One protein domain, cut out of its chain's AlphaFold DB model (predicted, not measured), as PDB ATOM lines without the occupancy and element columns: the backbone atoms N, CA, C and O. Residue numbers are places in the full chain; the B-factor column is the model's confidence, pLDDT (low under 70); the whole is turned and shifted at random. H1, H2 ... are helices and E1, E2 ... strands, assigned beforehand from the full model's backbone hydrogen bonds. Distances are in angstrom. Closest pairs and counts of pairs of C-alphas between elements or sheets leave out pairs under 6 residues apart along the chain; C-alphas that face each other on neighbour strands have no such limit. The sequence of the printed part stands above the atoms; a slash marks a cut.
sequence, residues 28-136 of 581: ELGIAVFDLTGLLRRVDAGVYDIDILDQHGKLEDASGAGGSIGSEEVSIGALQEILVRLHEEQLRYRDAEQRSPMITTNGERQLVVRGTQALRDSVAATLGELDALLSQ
ATOM      1  N   GLU A  28    -111.660  -1.952  51.631       72.38
ATOM      2  CA  GLU A  28    -112.328  -0.696  51.270       72.38
ATOM      3  C   GLU A  28    -113.324  -0.231  52.345       72.38
ATOM      4  O   GLU A  28    -114.112  -1.005  52.905       72.38
ATOM      5  N   LEU A  29    -113.335   1.082  52.611       79.75
ATOM      6  CA  LEU A  29    -114.351   1.692  53.464       79.75
ATOM      7  C   LEU A  29    -115.696   1.720  52.736       79.75
ATOM      8  O   LEU A  29    -115.887   2.445  51.763       79.75
ATOM      9  N   GLY A  30    -116.663   0.995  53.281       84.62
ATOM     10  CA  GLY A  30    -118.064   1.046  52.857       84.62
ATOM     11  C   GLY A  30    -118.969   1.520  53.989       84.62
ATOM     12  O   GLY A  30    -118.512   1.766  55.110       84.62
ATOM     13  N   ILE A  31    -120.259   1.660  53.687       87.56
ATOM     14  CA  ILE A  31    -121.264   2.211  54.601       87.56
ATOM     15  C   ILE A  31    -122.327   1.147  54.881       87.56
ATOM     16  O   ILE A  31    -122.863   0.550  53.949       87.56
ATOM     17  N   ALA A  32    -122.648   0.947  56.158       88.62
ATOM     18  CA  ALA A  32    -123.853   0.253  56.601       88.62
ATOM     19  C   ALA A  32    -124.739   1.206  57.404       88.62
ATOM     20  O   ALA A  32    -124.243   2.058  58.144       88.62
ATOM     21  N   VAL A  33    -126.050   1.035  57.256       88.81
ATOM     22  CA  VAL A  33    -127.063   1.720  58.061       88.81
ATOM     23  C   VAL A  33    -127.836   0.667  58.843       88.81
ATOM     24  O   VAL A  33    -128.309  -0.307  58.251       88.81
ATOM     25  N   PHE A  34    -127.953   0.872  60.150       88.12
ATOM     26  CA  PHE A  34    -128.692   0.020  61.075       88.12
ATOM     27  C   PHE A  34    -129.930   0.762  61.573       88.12
ATOM     28  O   PHE A  34    -129.828   1.894  62.049       88.12
ATOM     29  N   ASP A  35    -131.093   0.120  61.463       86.19
ATOM     30  CA  ASP A  35    -132.330   0.580  62.092       86.19
ATOM     31  C   ASP A  35    -132.345   0.147  63.563       86.19
ATOM     32  O   ASP A  35    -132.256  -1.043  63.869       86.19
ATOM     33  N   LEU A  36    -132.442   1.122  64.464       83.31
ATOM     34  CA  LEU A  36    -132.460   0.920  65.909       83.31
ATOM     35  C   LEU A  36    -133.874   0.985  66.497       83.31
ATOM     36  O   LEU A  36    -134.019   0.887  67.708       83.31
ATOM     37  N   THR A  37    -134.926   1.127  65.685       79.31
ATOM     38  CA  THR A  37    -136.302   1.319  66.179       79.31
ATOM     39  C   THR A  37    -136.742   0.217  67.149       79.31
ATOM     40  O   THR A  37    -137.355   0.513  68.171       79.31
ATOM     41  N   GLY A  38    -136.430  -1.050  66.855       73.31
ATOM     42  CA  GLY A  38    -136.761  -2.174  67.740       73.31
ATOM     43  C   GLY A  38    -135.981  -2.147  69.058       73.31
ATOM     44  O   GLY A  38    -136.569  -2.338  70.119       73.31
ATOM     45  N   LEU A  39    -134.683  -1.843  68.982       76.50
ATOM     46  CA  LEU A  39    -133.792  -1.729  70.137       76.50
ATOM     47  C   LEU A  39    -134.225  -0.573  71.053       76.50
ATOM     48  O   LEU A  39    -134.400  -0.774  72.247       76.50
ATOM     49  N   LEU A  40    -134.463   0.615  70.489       72.94
ATOM     50  CA  LEU A  40    -134.853   1.815  71.238       72.94
ATOM     51  C   LEU A  40    -136.231   1.661  71.891       72.94
ATOM     52  O   LEU A  40    -136.394   2.006  73.051       72.94
ATOM     53  N   ARG A  41    -137.200   1.024  71.220       69.94
ATOM     54  CA  ARG A  41    -138.496   0.708  71.850       69.94
ATOM     55  C   ARG A  41    -138.366  -0.182  73.084       69.94
ATOM     56  O   ARG A  41    -139.106   0.012  74.037       69.94
ATOM     57  N   ARG A  42    -137.457  -1.163  73.063       68.38
ATOM     58  CA  ARG A  42    -137.189  -2.033  74.223       68.38
ATOM     59  C   ARG A  42    -136.508  -1.279  75.360       68.38
ATOM     60  O   ARG A  42    -136.673  -1.637  76.517       68.38
ATOM     61  N   VAL A  43    -135.754  -0.247  75.016       60.69
ATOM     62  CA  VAL A  43    -135.083   0.636  75.961       60.69
ATOM     63  C   VAL A  43    -136.063   1.627  76.607       60.69
ATOM     64  O   VAL A  43    -135.954   1.871  77.804       60.69
ATOM     65  N   ASP A  44    -137.051   2.116  75.850       54.62
ATOM     66  CA  ASP A  44    -138.051   3.105  76.286       54.62
ATOM     67  C   ASP A  44    -139.309   2.496  76.941       54.62
ATOM     68  O   ASP A  44    -140.205   3.234  77.353       54.62
ATOM     69  N   ALA A  45    -139.427   1.164  77.033       50.94
ATOM     70  CA  ALA A  45    -140.609   0.459  77.550       50.94
ATOM     71  C   ALA A  45    -140.758   0.588  79.082       50.94
ATOM     72  O   ALA A  45    -140.707  -0.394  79.823       50.94
ATOM     73  N   GLY A  46    -140.926   1.818  79.564       44.22
ATOM     74  CA  GLY A  46    -141.080   2.161  80.975       44.22
ATOM     75  C   GLY A  46    -142.507   2.066  81.507       44.22
ATOM     76  O   GLY A  46    -142.691   2.254  82.702       44.22
ATOM     77  N   VAL A  47    -143.515   1.791  80.671       49.34
ATOM     78  CA  VAL A  47    -144.910   2.012  81.080       49.34
ATOM     79  C   VAL A  47    -145.690   0.702  81.210       49.34
ATOM     80  O   VAL A  47    -145.914   0.298  82.338       49.34
ATOM     81  N   TYR A  48    -146.005  -0.036  80.140       48.28
ATOM     82  CA  TYR A  48    -146.570  -1.393  80.248       48.28
ATOM     83  C   TYR A  48    -146.243  -2.196  78.989       48.28
ATOM     84  O   TYR A  48    -146.437  -1.687  77.883       48.28
ATOM     85  N   ASP A  49    -145.774  -3.435  79.138       46.97
ATOM     86  CA  ASP A  49    -145.802  -4.416  78.047       46.97
ATOM     87  C   ASP A  49    -146.874  -5.466  78.351       46.97
ATOM     88  O   ASP A  49    -146.881  -6.079  79.424       46.97
ATOM     89  N   ILE A  50    -147.828  -5.619  77.438       44.25
ATOM     90  CA  ILE A  50    -148.982  -6.501  77.610       44.25
ATOM     91  C   ILE A  50    -148.738  -7.746  76.761       44.25
ATOM     92  O   ILE A  50    -149.169  -7.829  75.615       44.25
ATOM     93  N   ASP A  51    -148.032  -8.716  77.340       41.94
ATOM     94  CA  ASP A  51    -147.913 -10.061  76.778       41.94
ATOM     95  C   ASP A  51    -149.001 -10.946  77.415       41.94
ATOM     96  O   ASP A  51    -148.818 -11.488  78.508       41.94
ATOM     97  N   ILE A  52    -150.153 -11.091  76.745       40.84
ATOM     98  CA  ILE A  52    -151.226 -11.997  77.187       40.84
ATOM     99  C   ILE A  52    -150.915 -13.399  76.666       40.84
ATOM    100  O   ILE A  52    -150.963 -13.637  75.462       40.84
ATOM    101  N   LEU A  53    -150.634 -14.342  77.563       39.41
ATOM    102  CA  LEU A  53    -150.746 -15.771  77.274       39.41
ATOM    103  C   LEU A  53    -152.027 -16.274  77.935       39.41
ATOM    104  O   LEU A  53    -152.066 -16.479  79.146       39.41
ATOM    105  N   ASP A  54    -153.084 -16.450  77.141       39.69
ATOM    106  CA  ASP A  54    -154.307 -17.083  77.630       39.69
ATOM    107  C   ASP A  54    -154.096 -18.593  77.875       39.69
ATOM    108  O   ASP A  54    -153.112 -19.201  77.443       39.69
ATOM    109  N   GLN A  55    -155.065 -19.234  78.533       36.97
ATOM    110  CA  GLN A  55    -155.129 -20.690  78.762       36.97
ATOM    111  C   GLN A  55    -155.055 -21.558  77.480       36.97
ATOM    112  O   GLN A  55    -155.038 -22.790  77.552       36.97
ATOM    113  N   HIS A  56    -155.027 -20.945  76.294       38.50
ATOM    114  CA  HIS A  56    -154.890 -21.594  74.992       38.50
ATOM    115  C   HIS A  56    -153.546 -21.305  74.307       38.50
ATOM    116  O   HIS A  56    -153.339 -21.735  73.166       38.50
ATOM    117  N   GLY A  57    -152.616 -20.633  74.992       33.00
ATOM    118  CA  GLY A  57    -151.277 -20.334  74.492       33.00
ATOM    119  C   GLY A  57    -151.273 -19.364  73.311       33.00
ATOM    120  O   GLY A  57    -150.322 -19.376  72.522       33.00
ATOM    121  N   LYS A  58    -152.327 -18.558  73.142       31.97
ATOM    122  CA  LYS A  58    -152.340 -17.493  72.139       31.97
ATOM    123  C   LYS A  58    -151.780 -16.214  72.746       31.97
ATOM    124  O   LYS A  58    -152.322 -15.708  73.717       31.97
ATOM    125  N   LEU A  59    -150.715 -15.712  72.120       35.84
ATOM    126  CA  LEU A  59    -150.255 -14.336  72.274       35.84
ATOM    127  C   LEU A  59    -151.233 -13.411  71.546       35.84
ATOM    128  O   LEU A  59    -151.323 -13.464  70.315       35.84
ATOM    129  N   GLU A  60    -151.963 -12.590  72.292       35.38
ATOM    130  CA  GLU A  60    -152.629 -11.407  71.744       35.38
ATOM    131  C   GLU A  60    -151.857 -10.158  72.185       35.38
ATOM    132  O   GLU A  60    -151.783  -9.857  73.374       35.38
ATOM    133  N   ASP A  61    -151.285  -9.436  71.212       36.25
ATOM    134  CA  ASP A  61    -150.707  -8.100  71.410       36.25
ATOM    135  C   ASP A  61    -151.852  -7.110  71.692       36.25
ATOM    136  O   ASP A  61    -152.387  -6.464  70.781       36.25
ATOM    137  N   ALA A  62    -152.266  -6.989  72.949       35.31
ATOM    138  CA  ALA A  62    -153.240  -5.987  73.362       35.31
ATOM    139  C   ALA A  62    -152.514  -4.677  73.698       35.31
ATOM    140  O   ALA A  62    -152.246  -4.363  74.851       35.31
ATOM    141  N   SER A  63    -152.191  -3.882  72.675       30.88
ATOM    142  CA  SER A  63    -151.713  -2.504  72.871       30.88
ATOM    143  C   SER A  63    -152.885  -1.584  73.248       30.88
ATOM    144  O   SER A  63    -153.473  -0.911  72.403       30.88
ATOM    145  N   GLY A  64    -153.270  -1.592  74.525       28.22
ATOM    146  CA  GLY A  64    -154.346  -0.764  75.076       28.22
ATOM    147  C   GLY A  64    -153.830   0.293  76.053       28.22
ATOM    148  O   GLY A  64    -153.398  -0.050  77.141       28.22
ATOM    149  N   ALA A  65    -153.895   1.563  75.635       29.98
ATOM    150  CA  ALA A  65    -153.906   2.788  76.450       29.98
ATOM    151  C   ALA A  65    -153.043   2.810  77.739       29.98
ATOM    152  O   ALA A  65    -153.565   2.779  78.847       29.98
ATOM    153  N   GLY A  66    -151.723   2.964  77.593       29.64
ATOM    154  CA  GLY A  66    -150.834   3.323  78.702       29.64
ATOM    155  C   GLY A  66    -150.693   4.842  78.837       29.64
ATOM    156  O   GLY A  66    -150.239   5.504  77.900       29.64
ATOM    157  N   GLY A  67    -151.072   5.396  79.991       28.67
ATOM    158  CA  GLY A  67    -150.738   6.766  80.377       28.67
ATOM    159  C   GLY A  67    -149.221   6.938  80.455       28.67
ATOM    160  O   GLY A  67    -148.541   6.204  81.163       28.67
ATOM    161  N   SER A  68    -148.678   7.878  79.684       27.89
ATOM    162  CA  SER A  68    -147.245   8.172  79.651       27.89
ATOM    163  C   SER A  68    -146.829   8.888  80.937       27.89
ATOM    164  O   SER A  68    -147.236  10.024  81.171       27.89
ATOM    165  N   ILE A  69    -145.994   8.237  81.746       33.00
ATOM    166  CA  ILE A  69    -145.210   8.889  82.798       33.00
ATOM    167  C   ILE A  69    -143.737   8.709  82.426       33.00
ATOM    168  O   ILE A  69    -143.316   7.620  82.044       33.00
ATOM    169  N   GLY A  70    -143.011   9.830  82.436       31.02
ATOM    170  CA  GLY A  70    -141.701  10.063  81.827       31.02
ATOM    171  C   GLY A  70    -140.729   8.885  81.823       31.02
ATOM    172  O   GLY A  70    -140.049   8.630  82.812       31.02
ATOM    173  N   SER A  71    -140.585   8.243  80.665       36.09
ATOM    174  CA  SER A  71    -139.379   7.493  80.338       36.09
ATOM    175  C   SER A  71    -138.257   8.496  80.072       36.09
ATOM    176  O   SER A  71    -138.389   9.351  79.194       36.09
ATOM    177  N   GLU A  72    -137.158   8.413  80.823       40.00
ATOM    178  CA  GLU A  72    -135.890   9.011  80.407       40.00
ATOM    179  C   GLU A  72    -135.494   8.339  79.084       40.00
ATOM    180  O   GLU A  72    -135.032   7.200  79.083       40.00
ATOM    181  N   GLU A  73    -135.754   9.012  77.956       46.53
ATOM    182  CA  GLU A  73    -135.323   8.565  76.630       46.53
ATOM    183  C   GLU A  73    -133.828   8.244  76.692       46.53
ATOM    184  O   GLU A  73    -133.003   9.115  76.999       46.53
ATOM    185  N   VAL A  74    -133.440   7.009  76.369       51.97
ATOM    186  CA  VAL A  74    -132.024   6.772  76.101       51.97
ATOM    187  C   VAL A  74    -131.690   7.520  74.832       51.97
ATOM    188  O   VAL A  74    -132.127   7.172  73.734       51.97
ATOM    189  N   SER A  75    -130.864   8.552  74.981       65.31
ATOM    190  CA  SER A  75    -130.350   9.245  73.819       65.31
ATOM    191  C   SER A  75    -129.571   8.236  72.971       65.31
ATOM    192  O   SER A  75    -128.619   7.603  73.433       65.31
ATOM    193  N   ILE A  76    -129.939   8.105  71.696       75.81
ATOM    194  CA  ILE A  76    -129.161   7.368  70.687       75.81
ATOM    195  C   ILE A  76    -127.660   7.758  70.713       75.81
ATOM    196  O   ILE A  76    -126.798   6.976  70.312       75.81
ATOM    197  N   GLY A  77    -127.342   8.950  71.237       77.94
ATOM    198  CA  GLY A  77    -125.989   9.428  71.512       77.94
ATOM    199  C   GLY A  77    -125.206   8.585  72.525       77.94
ATOM    200  O   GLY A  77    -124.040   8.297  72.263       77.94
ATOM    201  N   ALA A  78    -125.820   8.123  73.619       78.44
ATOM    202  CA  ALA A  78    -125.151   7.262  74.604       78.44
ATOM    203  C   ALA A  78    -124.746   5.916  73.977       78.44
ATOM    204  O   ALA A  78    -123.597   5.480  74.086       78.44
ATOM    205  N   LEU A  79    -125.658   5.301  73.213       83.94
ATOM    206  CA  LEU A  79    -125.368   4.079  72.461       83.94
ATOM    207  C   LEU A  79    -124.259   4.302  71.419       83.94
ATOM    208  O   LEU A  79    -123.361   3.468  71.283       83.94
ATOM    209  N   GLN A  80    -124.286   5.430  70.700       88.19
ATOM    210  CA  GLN A  80    -123.226   5.790  69.757       88.19
ATOM    211  C   GLN A  80    -121.864   5.892  70.460       88.19
ATOM    212  O   GLN A  80    -120.883   5.350  69.948       88.19
ATOM    213  N   GLU A  81    -121.782   6.572  71.607       86.44
ATOM    214  CA  GLU A  81    -120.519   6.753  72.329       86.44
ATOM    215  C   GLU A  81    -119.931   5.412  72.785       86.44
ATOM    216  O   GLU A  81    -118.736   5.163  72.602       86.44
ATOM    217  N   ILE A  82    -120.774   4.514  73.295       86.06
ATOM    218  CA  ILE A  82    -120.372   3.168  73.719       86.06
ATOM    219  C   ILE A  82    -119.800   2.371  72.549       86.06
ATOM    220  O   ILE A  82    -118.722   1.789  72.674       86.06
ATOM    221  N   LEU A  83    -120.468   2.386  71.393       89.44
ATOM    222  CA  LEU A  83    -119.979   1.695  70.198       89.44
ATOM    223  C   LEU A  83    -118.656   2.299  69.704       89.44
ATOM    224  O   LEU A  83    -117.729   1.564  69.370       89.44
ATOM    225  N   VAL A  84    -118.516   3.627  69.709       88.75
ATOM    226  CA  VAL A  84    -117.246   4.287  69.357       88.75
ATOM    227  C   VAL A  84    -116.107   3.831  70.273       88.75
ATOM    228  O   VAL A  84    -114.997   3.602  69.795       88.75
ATOM    229  N   ARG A  85    -116.369   3.672  71.574       85.44
ATOM    230  CA  ARG A  85    -115.373   3.219  72.554       85.44
ATOM    231  C   ARG A  85    -115.033   1.740  72.415       85.44
ATOM    232  O   ARG A  85    -113.855   1.398  72.444       85.44
ATOM    233  N   LEU A  86    -116.036   0.881  72.242       86.31
ATOM    234  CA  LEU A  86    -115.836  -0.557  72.036       86.31
ATOM    235  C   LEU A  86    -114.978  -0.838  70.802       86.31
ATOM    236  O   LEU A  86    -114.120  -1.712  70.837       86.31
ATOM    237  N   HIS A  87    -115.166  -0.056  69.740       87.94
ATOM    238  CA  HIS A  87    -114.475  -0.233  68.465       87.94
ATOM    239  C   HIS A  87    -113.332   0.773  68.241       87.94
ATOM    240  O   HIS A  87    -112.926   0.994  67.096       87.94
ATOM    241  N   GLU A  88    -112.795   1.399  69.298       86.06
ATOM    242  CA  GLU A  88    -111.816   2.492  69.169       86.06
ATOM    243  C   GLU A  88    -110.570   2.066  68.370       86.06
ATOM    244  O   GLU A  88    -110.079   2.825  67.531       86.06
ATOM    245  N   GLU A  89    -110.074   0.841  68.570       82.56
ATOM    246  CA  GLU A  89    -108.914   0.324  67.833       82.56
ATOM    247  C   GLU A  89    -109.183   0.216  66.328       82.56
ATOM    248  O   GLU A  89    -108.362   0.640  65.512       82.56
ATOM    249  N   GLN A  90    -110.363  -0.281  65.955       81.75
ATOM    250  CA  GLN A  90    -110.793  -0.401  64.561       81.75
ATOM    251  C   GLN A  90    -111.061   0.975  63.931       81.75
ATOM    252  O   GLN A  90    -110.859   1.157  62.729       81.75
ATOM    253  N   LEU A  91    -111.459   1.967  64.734       84.44
ATOM    254  CA  LEU A  91    -111.693   3.341  64.289       84.44
ATOM    255  C   LEU A  91    -110.408   4.152  64.060       84.44
ATOM    256  O   LEU A  91    -110.435   5.168  63.363       84.44
ATOM    257  N   ARG A  92    -109.263   3.712  64.599       82.06
ATOM    258  CA  ARG A  92    -107.950   4.337  64.341       82.06
ATOM    259  C   ARG A  92    -107.388   4.016  62.953       82.06
ATOM    260  O   ARG A  92    -106.433   4.667  62.526       82.06
ATOM    261  N   TYR A  93    -107.968   3.042  62.253       76.06
ATOM    262  CA  TYR A  93    -107.614   2.715  60.874       76.06
ATOM    263  C   TYR A  93    -107.811   3.926  59.945       76.06
ATOM    264  O   TYR A  93    -108.736   4.714  60.116       76.06
ATOM    265  N   ARG A  94    -106.956   4.085  58.933       71.12
ATOM    266  CA  ARG A  94    -107.160   5.041  57.834       71.12
ATOM    267  C   ARG A  94    -106.945   4.316  56.519       71.12
ATOM    268  O   ARG A  94    -105.978   3.565  56.402       71.12
ATOM    269  N   ASP A  95    -107.828   4.554  55.556       68.19
ATOM    270  CA  ASP A  95    -107.678   3.975  54.222       68.19
ATOM    271  C   ASP A  95    -106.581   4.683  53.403       68.19
ATOM    272  O   ASP A  95    -105.975   5.674  53.834       68.19
ATOM    273  N   ALA A  96    -106.334   4.175  52.195       62.12
ATOM    274  CA  ALA A  96    -105.354   4.730  51.261       62.12
ATOM    275  C   ALA A  96    -105.656   6.185  50.841       62.12
ATOM    276  O   ALA A  96    -104.745   6.912  50.442       62.12
ATOM    277  N   GLU A  97    -106.908   6.632  50.969       66.00
ATOM    278  CA  GLU A  97    -107.359   7.996  50.674       66.00
ATOM    279  C   GLU A  97    -107.410   8.898  51.924       66.00
ATOM    280  O   GLU A  97    -107.922  10.017  51.867       66.00
ATOM    281  N   GLN A  98    -106.863   8.440  53.057       69.38
ATOM    282  CA  GLN A  98    -106.907   9.103  54.368       69.38
ATOM    283  C   GLN A  98    -108.314   9.321  54.941       69.38
ATOM    284  O   GLN A  98    -108.482  10.065  55.917       69.38
ATOM    285  N   ARG A  99    -109.340   8.669  54.393       73.88
ATOM    286  CA  ARG A  99    -110.674   8.685  54.981       73.88
ATOM    287  C   ARG A  99    -110.630   7.870  56.267       73.88
ATOM    288  O   ARG A  99    -110.030   6.800  56.349       73.88
ATOM    289  N   SER A 100    -111.253   8.420  57.302       81.12
ATOM    290  CA  SER A 100    -111.349   7.756  58.602       81.12
ATOM    291  C   SER A 100    -112.678   7.000  58.703       81.12
ATOM    292  O   SER A 100    -113.712   7.538  58.277       81.12
ATOM    293  N   PRO A 101    -112.696   5.776  59.241       85.69
ATOM    294  CA  PRO A 101    -113.931   5.115  59.625       85.69
ATOM    295  C   PRO A 101    -114.666   5.959  60.681       85.69
ATOM    296  O   PRO A 101    -114.062   6.774  61.380       85.69
ATOM    297  N   MET A 102    -115.987   5.828  60.749       90.94
ATOM    298  CA  MET A 102    -116.811   6.540  61.724       90.94
ATOM    299  C   MET A 102    -118.051   5.734  62.096       90.94
ATOM    300  O   MET A 102    -118.590   4.997  61.270       90.94
ATOM    301  N   ILE A 103    -118.538   5.965  63.310       90.88
ATOM    302  CA  ILE A 103    -119.865   5.566  63.773       90.88
ATOM    303  C   ILE A 103    -120.601   6.861  64.126       90.88
ATOM    304  O   ILE A 103    -120.137   7.633  64.966       90.88
ATOM    305  N   THR A 104    -121.710   7.130  63.444       91.62
ATOM    306  CA  THR A 104    -122.533   8.332  63.636       91.62
ATOM    307  C   THR A 104    -124.006   7.964  63.631       91.62
ATOM    308  O   THR A 104    -124.379   6.881  63.190       91.62
ATOM    309  N   THR A 105    -124.860   8.862  64.091       87.81
ATOM    310  CA  THR A 105    -126.312   8.714  63.994       87.81
ATOM    311  C   THR A 105    -126.857   9.450  62.771       87.81
ATOM    312  O   THR A 105    -126.241  10.392  62.263       87.81
ATOM    313  N   ASN A 106    -128.002   8.992  62.270       83.31
ATOM    314  CA  ASN A 106    -128.809   9.684  61.269       83.31
ATOM    315  C   ASN A 106    -130.234   9.853  61.817       83.31
ATOM    316  O   ASN A 106    -131.063   8.948  61.723       83.31
ATOM    317  N   GLY A 107    -130.498  11.003  62.436       81.19
ATOM    318  CA  GLY A 107    -131.713  11.216  63.225       81.19
ATOM    319  C   GLY A 107    -131.717  10.387  64.516       81.19
ATOM    320  O   GLY A 107    -130.669   9.982  65.009       81.19
ATOM    321  N   GLU A 108    -132.908  10.127  65.051       78.12
ATOM    322  CA  GLU A 108    -133.089   9.506  66.375       78.12
ATOM    323  C   GLU A 108    -133.149   7.975  66.351       78.12
ATOM    324  O   GLU A 108    -133.200   7.350  67.401       78.12
ATOM    325  N   ARG A 109    -133.172   7.343  65.167       81.06
ATOM    326  CA  ARG A 109    -133.454   5.897  65.038       81.06
ATOM    327  C   ARG A 109    -132.480   5.117  64.170       81.06
ATOM    328  O   ARG A 109    -132.658   3.915  64.004       81.06
ATOM    329  N   GLN A 110    -131.479   5.766  63.584       86.56
ATOM    330  CA  GLN A 110    -130.545   5.094  62.684       86.56
ATOM    331  C   GLN A 110    -129.103   5.318  63.108       86.56
ATOM    332  O   GLN A 110    -128.694   6.444  63.396       86.56
ATOM    333  N   LEU A 111    -128.322   4.243  63.054       90.62
ATOM    334  CA  LEU A 111    -126.874   4.276  63.199       90.62
ATOM    335  C   LEU A 111    -126.225   4.067  61.831       90.62
ATOM    336  O   LEU A 111    -126.555   3.127  61.111       90.62
ATOM    337  N   VAL A 112    -125.282   4.929  61.475       91.12
ATOM    338  CA  VAL A 112    -124.509   4.859  60.238       91.12
ATOM    339  C   VAL A 112    -123.063   4.526  60.579       91.12
ATOM    340  O   VAL A 112    -122.386   5.269  61.291       91.12
ATOM    341  N   VAL A 113    -122.574   3.419  60.028       91.44
ATOM    342  CA  VAL A 113    -121.198   2.949  60.210       91.44
ATOM    343  C   VAL A 113    -120.475   3.013  58.876       91.44
ATOM    344  O   VAL A 113    -120.815   2.293  57.935       91.44
ATOM    345  N   ARG A 114    -119.445   3.856  58.802       90.69
ATOM    346  CA  ARG A 114    -118.483   3.872  57.697       90.69
ATOM    347  C   ARG A 114    -117.217   3.169  58.159       90.69
ATOM    348  O   ARG A 114    -116.558   3.650  59.072       90.69
ATOM    349  N   GLY A 115    -116.853   2.062  57.535       89.12
ATOM    350  CA  GLY A 115    -115.784   1.203  58.039       89.12
ATOM    351  C   GLY A 115    -115.378   0.118  57.065       89.12
ATOM    352  O   GLY A 115    -116.014  -0.034  56.024       89.12
ATOM    353  N   THR A 116    -114.357  -0.658  57.425       88.62
ATOM    354  CA  THR A 116    -114.082  -1.950  56.780       88.62
ATOM    355  C   THR A 116    -115.246  -2.912  57.028       88.62
ATOM    356  O   THR A 116    -116.065  -2.695  57.928       88.62
ATOM    357  N   GLN A 117    -115.328  -3.998  56.256       86.62
ATOM    358  CA  GLN A 117    -116.342  -5.032  56.491       86.62
ATOM    359  C   GLN A 117    -116.251  -5.588  57.924       86.62
ATOM    360  O   GLN A 117    -117.272  -5.711  58.590       86.62
ATOM    361  N   ALA A 118    -115.032  -5.784  58.439       87.00
ATOM    362  CA  ALA A 118    -114.798  -6.242  59.807       87.00
ATOM    363  C   ALA A 118    -115.390  -5.303  60.875       87.00
ATOM    364  O   ALA A 118    -115.985  -5.783  61.835       87.00
ATOM    365  N   LEU A 119    -115.276  -3.976  60.710       88.88
ATOM    366  CA  LEU A 119    -115.900  -3.025  61.639       88.88
ATOM    367  C   LEU A 119    -117.431  -3.104  61.567       88.88
ATOM    368  O   LEU A 119    -118.093  -3.120  62.600       88.88
ATOM    369  N   ARG A 120    -118.000  -3.169  60.357       90.62
ATOM    370  CA  ARG A 120    -119.460  -3.247  60.169       90.62
ATOM    371  C   ARG A 120    -120.041  -4.519  60.782       90.62
ATOM    372  O   ARG A 120    -121.051  -4.434  61.474       90.62
ATOM    373  N   ASP A 121    -119.385  -5.657  60.575       89.44
ATOM    374  CA  ASP A 121    -119.800  -6.943  61.141       89.44
ATOM    375  C   ASP A 121    -119.651  -6.962  62.666       89.44
ATOM    376  O   ASP A 121    -120.534  -7.455  63.362       89.44
ATOM    377  N   SER A 122    -118.580  -6.363  63.198       89.62
ATOM    378  CA  SER A 122    -118.375  -6.260  64.647       89.62
ATOM    379  C   SER A 122    -119.438  -5.384  65.318       89.62
ATOM    380  O   SER A 122    -119.967  -5.779  66.353       89.62
ATOM    381  N   VAL A 123    -119.798  -4.238  64.722       91.06
ATOM    382  CA  VAL A 123    -120.889  -3.385  65.235       91.06
ATOM    383  C   VAL A 123    -122.236  -4.103  65.133       91.06
ATOM    384  O   VAL A 123    -123.027  -4.050  66.071       91.06
ATOM    385  N   ALA A 124    -122.498  -4.805  64.026       90.50
ATOM    386  CA  ALA A 124    -123.721  -5.589  63.859       90.50
ATOM    387  C   ALA A 124    -123.851  -6.679  64.935       90.50
ATOM    388  O   ALA A 124    -124.929  -6.847  65.503       90.50
ATOM    389  N   ALA A 125    -122.755  -7.380  65.243       89.31
ATOM    390  CA  ALA A 125    -122.712  -8.385  66.301       89.31
ATOM    391  C   ALA A 125    -123.013  -7.770  67.675       89.31
ATOM    392  O   ALA A 125    -123.896  -8.260  68.373       89.31
ATOM    393  N   THR A 126    -122.380  -6.645  68.025       89.81
ATOM    394  CA  THR A 126    -122.637  -5.948  69.299       89.81
ATOM    395  C   THR A 126    -124.074  -5.459  69.422       89.81
ATOM    396  O   THR A 126    -124.691  -5.629  70.470       89.81
ATOM    397  N   LEU A 127    -124.642  -4.888  68.357       90.00
ATOM    398  CA  LEU A 127    -126.050  -4.489  68.352       90.00
ATOM    399  C   LEU A 127    -126.985  -5.700  68.499       90.00
ATOM    400  O   LEU A 127    -127.995  -5.596  69.188       90.00
ATOM    401  N   GLY A 128    -126.654  -6.841  67.887       88.25
ATOM    402  CA  GLY A 128    -127.406  -8.088  68.038       88.25
ATOM    403  C   GLY A 128    -127.332  -8.676  69.452       88.25
ATOM    404  O   GLY A 128    -128.345  -9.144  69.966       88.25
ATOM    405  N   GLU A 129    -126.171  -8.617  70.104       88.00
ATOM    406  CA  GLU A 129    -126.002  -9.047  71.499       88.00
ATOM    407  C   GLU A 129    -126.761  -8.143  72.474       88.00
ATOM    408  O   GLU A 129    -127.461  -8.646  73.354       88.00
ATOM    409  N   LEU A 130    -126.692  -6.820  72.283       85.06
ATOM    410  CA  LEU A 130    -127.490  -5.862  73.052       85.06
ATOM    411  C   LEU A 130    -128.988  -6.112  72.865       85.06
ATOM    412  O   LEU A 130    -129.745  -6.084  73.834       85.06
ATOM    413  N   ASP A 131    -129.417  -6.398  71.637       83.56
ATOM    414  CA  ASP A 131    -130.815  -6.693  71.345       83.56
ATOM    415  C   ASP A 131    -131.291  -7.985  72.013       83.56
ATOM    416  O   ASP A 131    -132.365  -8.019  72.619       83.56
ATOM    417  N   ALA A 132    -130.473  -9.037  71.955       83.25
ATOM    418  CA  ALA A 132    -130.740 -10.298  72.631       83.25
ATOM    419  C   ALA A 132    -130.810 -10.113  74.151       83.25
ATOM    420  O   ALA A 132    -131.689 -10.691  74.788       83.25
ATOM    421  N   LEU A 133    -129.929  -9.284  74.718       81.06
ATOM    422  CA  LEU A 133    -129.902  -8.985  76.145       81.06
ATOM    423  C   LEU A 133    -131.159  -8.233  76.603       81.06
ATOM    424  O   LEU A 133    -131.779  -8.609  77.594       81.06
ATOM    425  N   LEU A 134    -131.558  -7.197  75.865       78.06
ATOM    426  CA  LEU A 134    -132.751  -6.396  76.165       78.06
ATOM    427  C   LEU A 134    -134.060  -7.146  75.882       78.06
ATOM    428  O   LEU A 134    -135.112  -6.771  76.393       78.06
ATOM    429  N   SER A 135    -134.008  -8.210  75.078       77.56
ATOM    430  CA  SER A 135    -135.160  -9.070  74.790       77.56
ATOM    431  C   SER A 135    -135.350 -10.193  75.811       77.56
ATOM    432  O   SER A 135    -136.319 -10.945  75.707       77.56
ATOM    433  N   GLN A 136    -134.446 -10.349  76.784       80.06
ATOM    434  CA  GLN A 136    -134.621 -11.357  77.822       80.06
ATOM    435  C   GLN A 136    -135.824 -11.015  78.710       80.06
ATOM    436  O   GLN A 136    -136.015  -9.874  79.134       80.06
TER     437      GLN A 136
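Overview. This is residues 28 to 136 of the 581 residues of an uncharacterized protein of Planctomycetes bacterium Pla133 (UniProt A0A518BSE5). A small twisted sheet of three strands, E1, E5 and E4, has two helices over one face, H4 over E1 and E5 and H2 over E4, each running along the strands, while the other face is bare. A thin arm with E2 and E3 near its tip reaches out from this body. The printed part has 109 residues with four named helices and five named strands, in the order E1 H1 E2 E3 H2 H3 E4 E5 H4; the class is mixed. It is loose, with a radius of gyration of the C-alphas of 17.9 A, and spans 61 by 31 by 18 A.

Arrangement. The sheet runs E1, residues 30 to 35, E5, residues 110 to 115, and E4, residues 102 to 106. E1 and E5 are antiparallel, with N 32 and O 113 within hydrogen-bond range at 2.9 A. E4 and E5 form an antiparallel hairpin, with N 104 and O 112 at 2.9 A. H4, residues 117 to 134, is over E1 and E5 at a height over the sheet of 11.2 A; the closest C-alphas of H4 and E5, Arg 120 and Val 113, are 6.4 A apart. H2, residues 76 to 86, is over E4 on the same face, 9.3 A high, completing two layers, helices on one face of a sheet; C-alphas 84 and 103, the closest, are 6.3 A apart. H3, residues 88 to 91, only grazes the sheet. H1, residues 37 to 43, touches residues 131 to 134 of H4, closest at C-alphas 39 and 131, 5.9 A. E2, residues 51 to 53, and E3, residues 59 to 61, meet only at a point; C-alphas 53 and 59 face each other at 5.2 A. In H1, H2 and H4 every O i to N i+4 pair is within hydrogen-bond range; H3 is too short for one.

Along the chain. E1 begins at C-alpha 30 (-118.064, 1.046, 52.857) and is 17.0 A long; E5 is 16.0 A. H2 is 15.6 A long, and H4, 25.7 A, ends at C-alpha 134 (-132.751, -6.396, 76.165).

Size, cuts and confidence. The C-alphas farthest apart, Gln 55 and Glu 97, are 62.4 A apart. The printed part has no cut; the link E3 to H2 is long. Mean pLDDT of the printed part is 70.2, under 70 at residues 41 to 75 and 95 to 98.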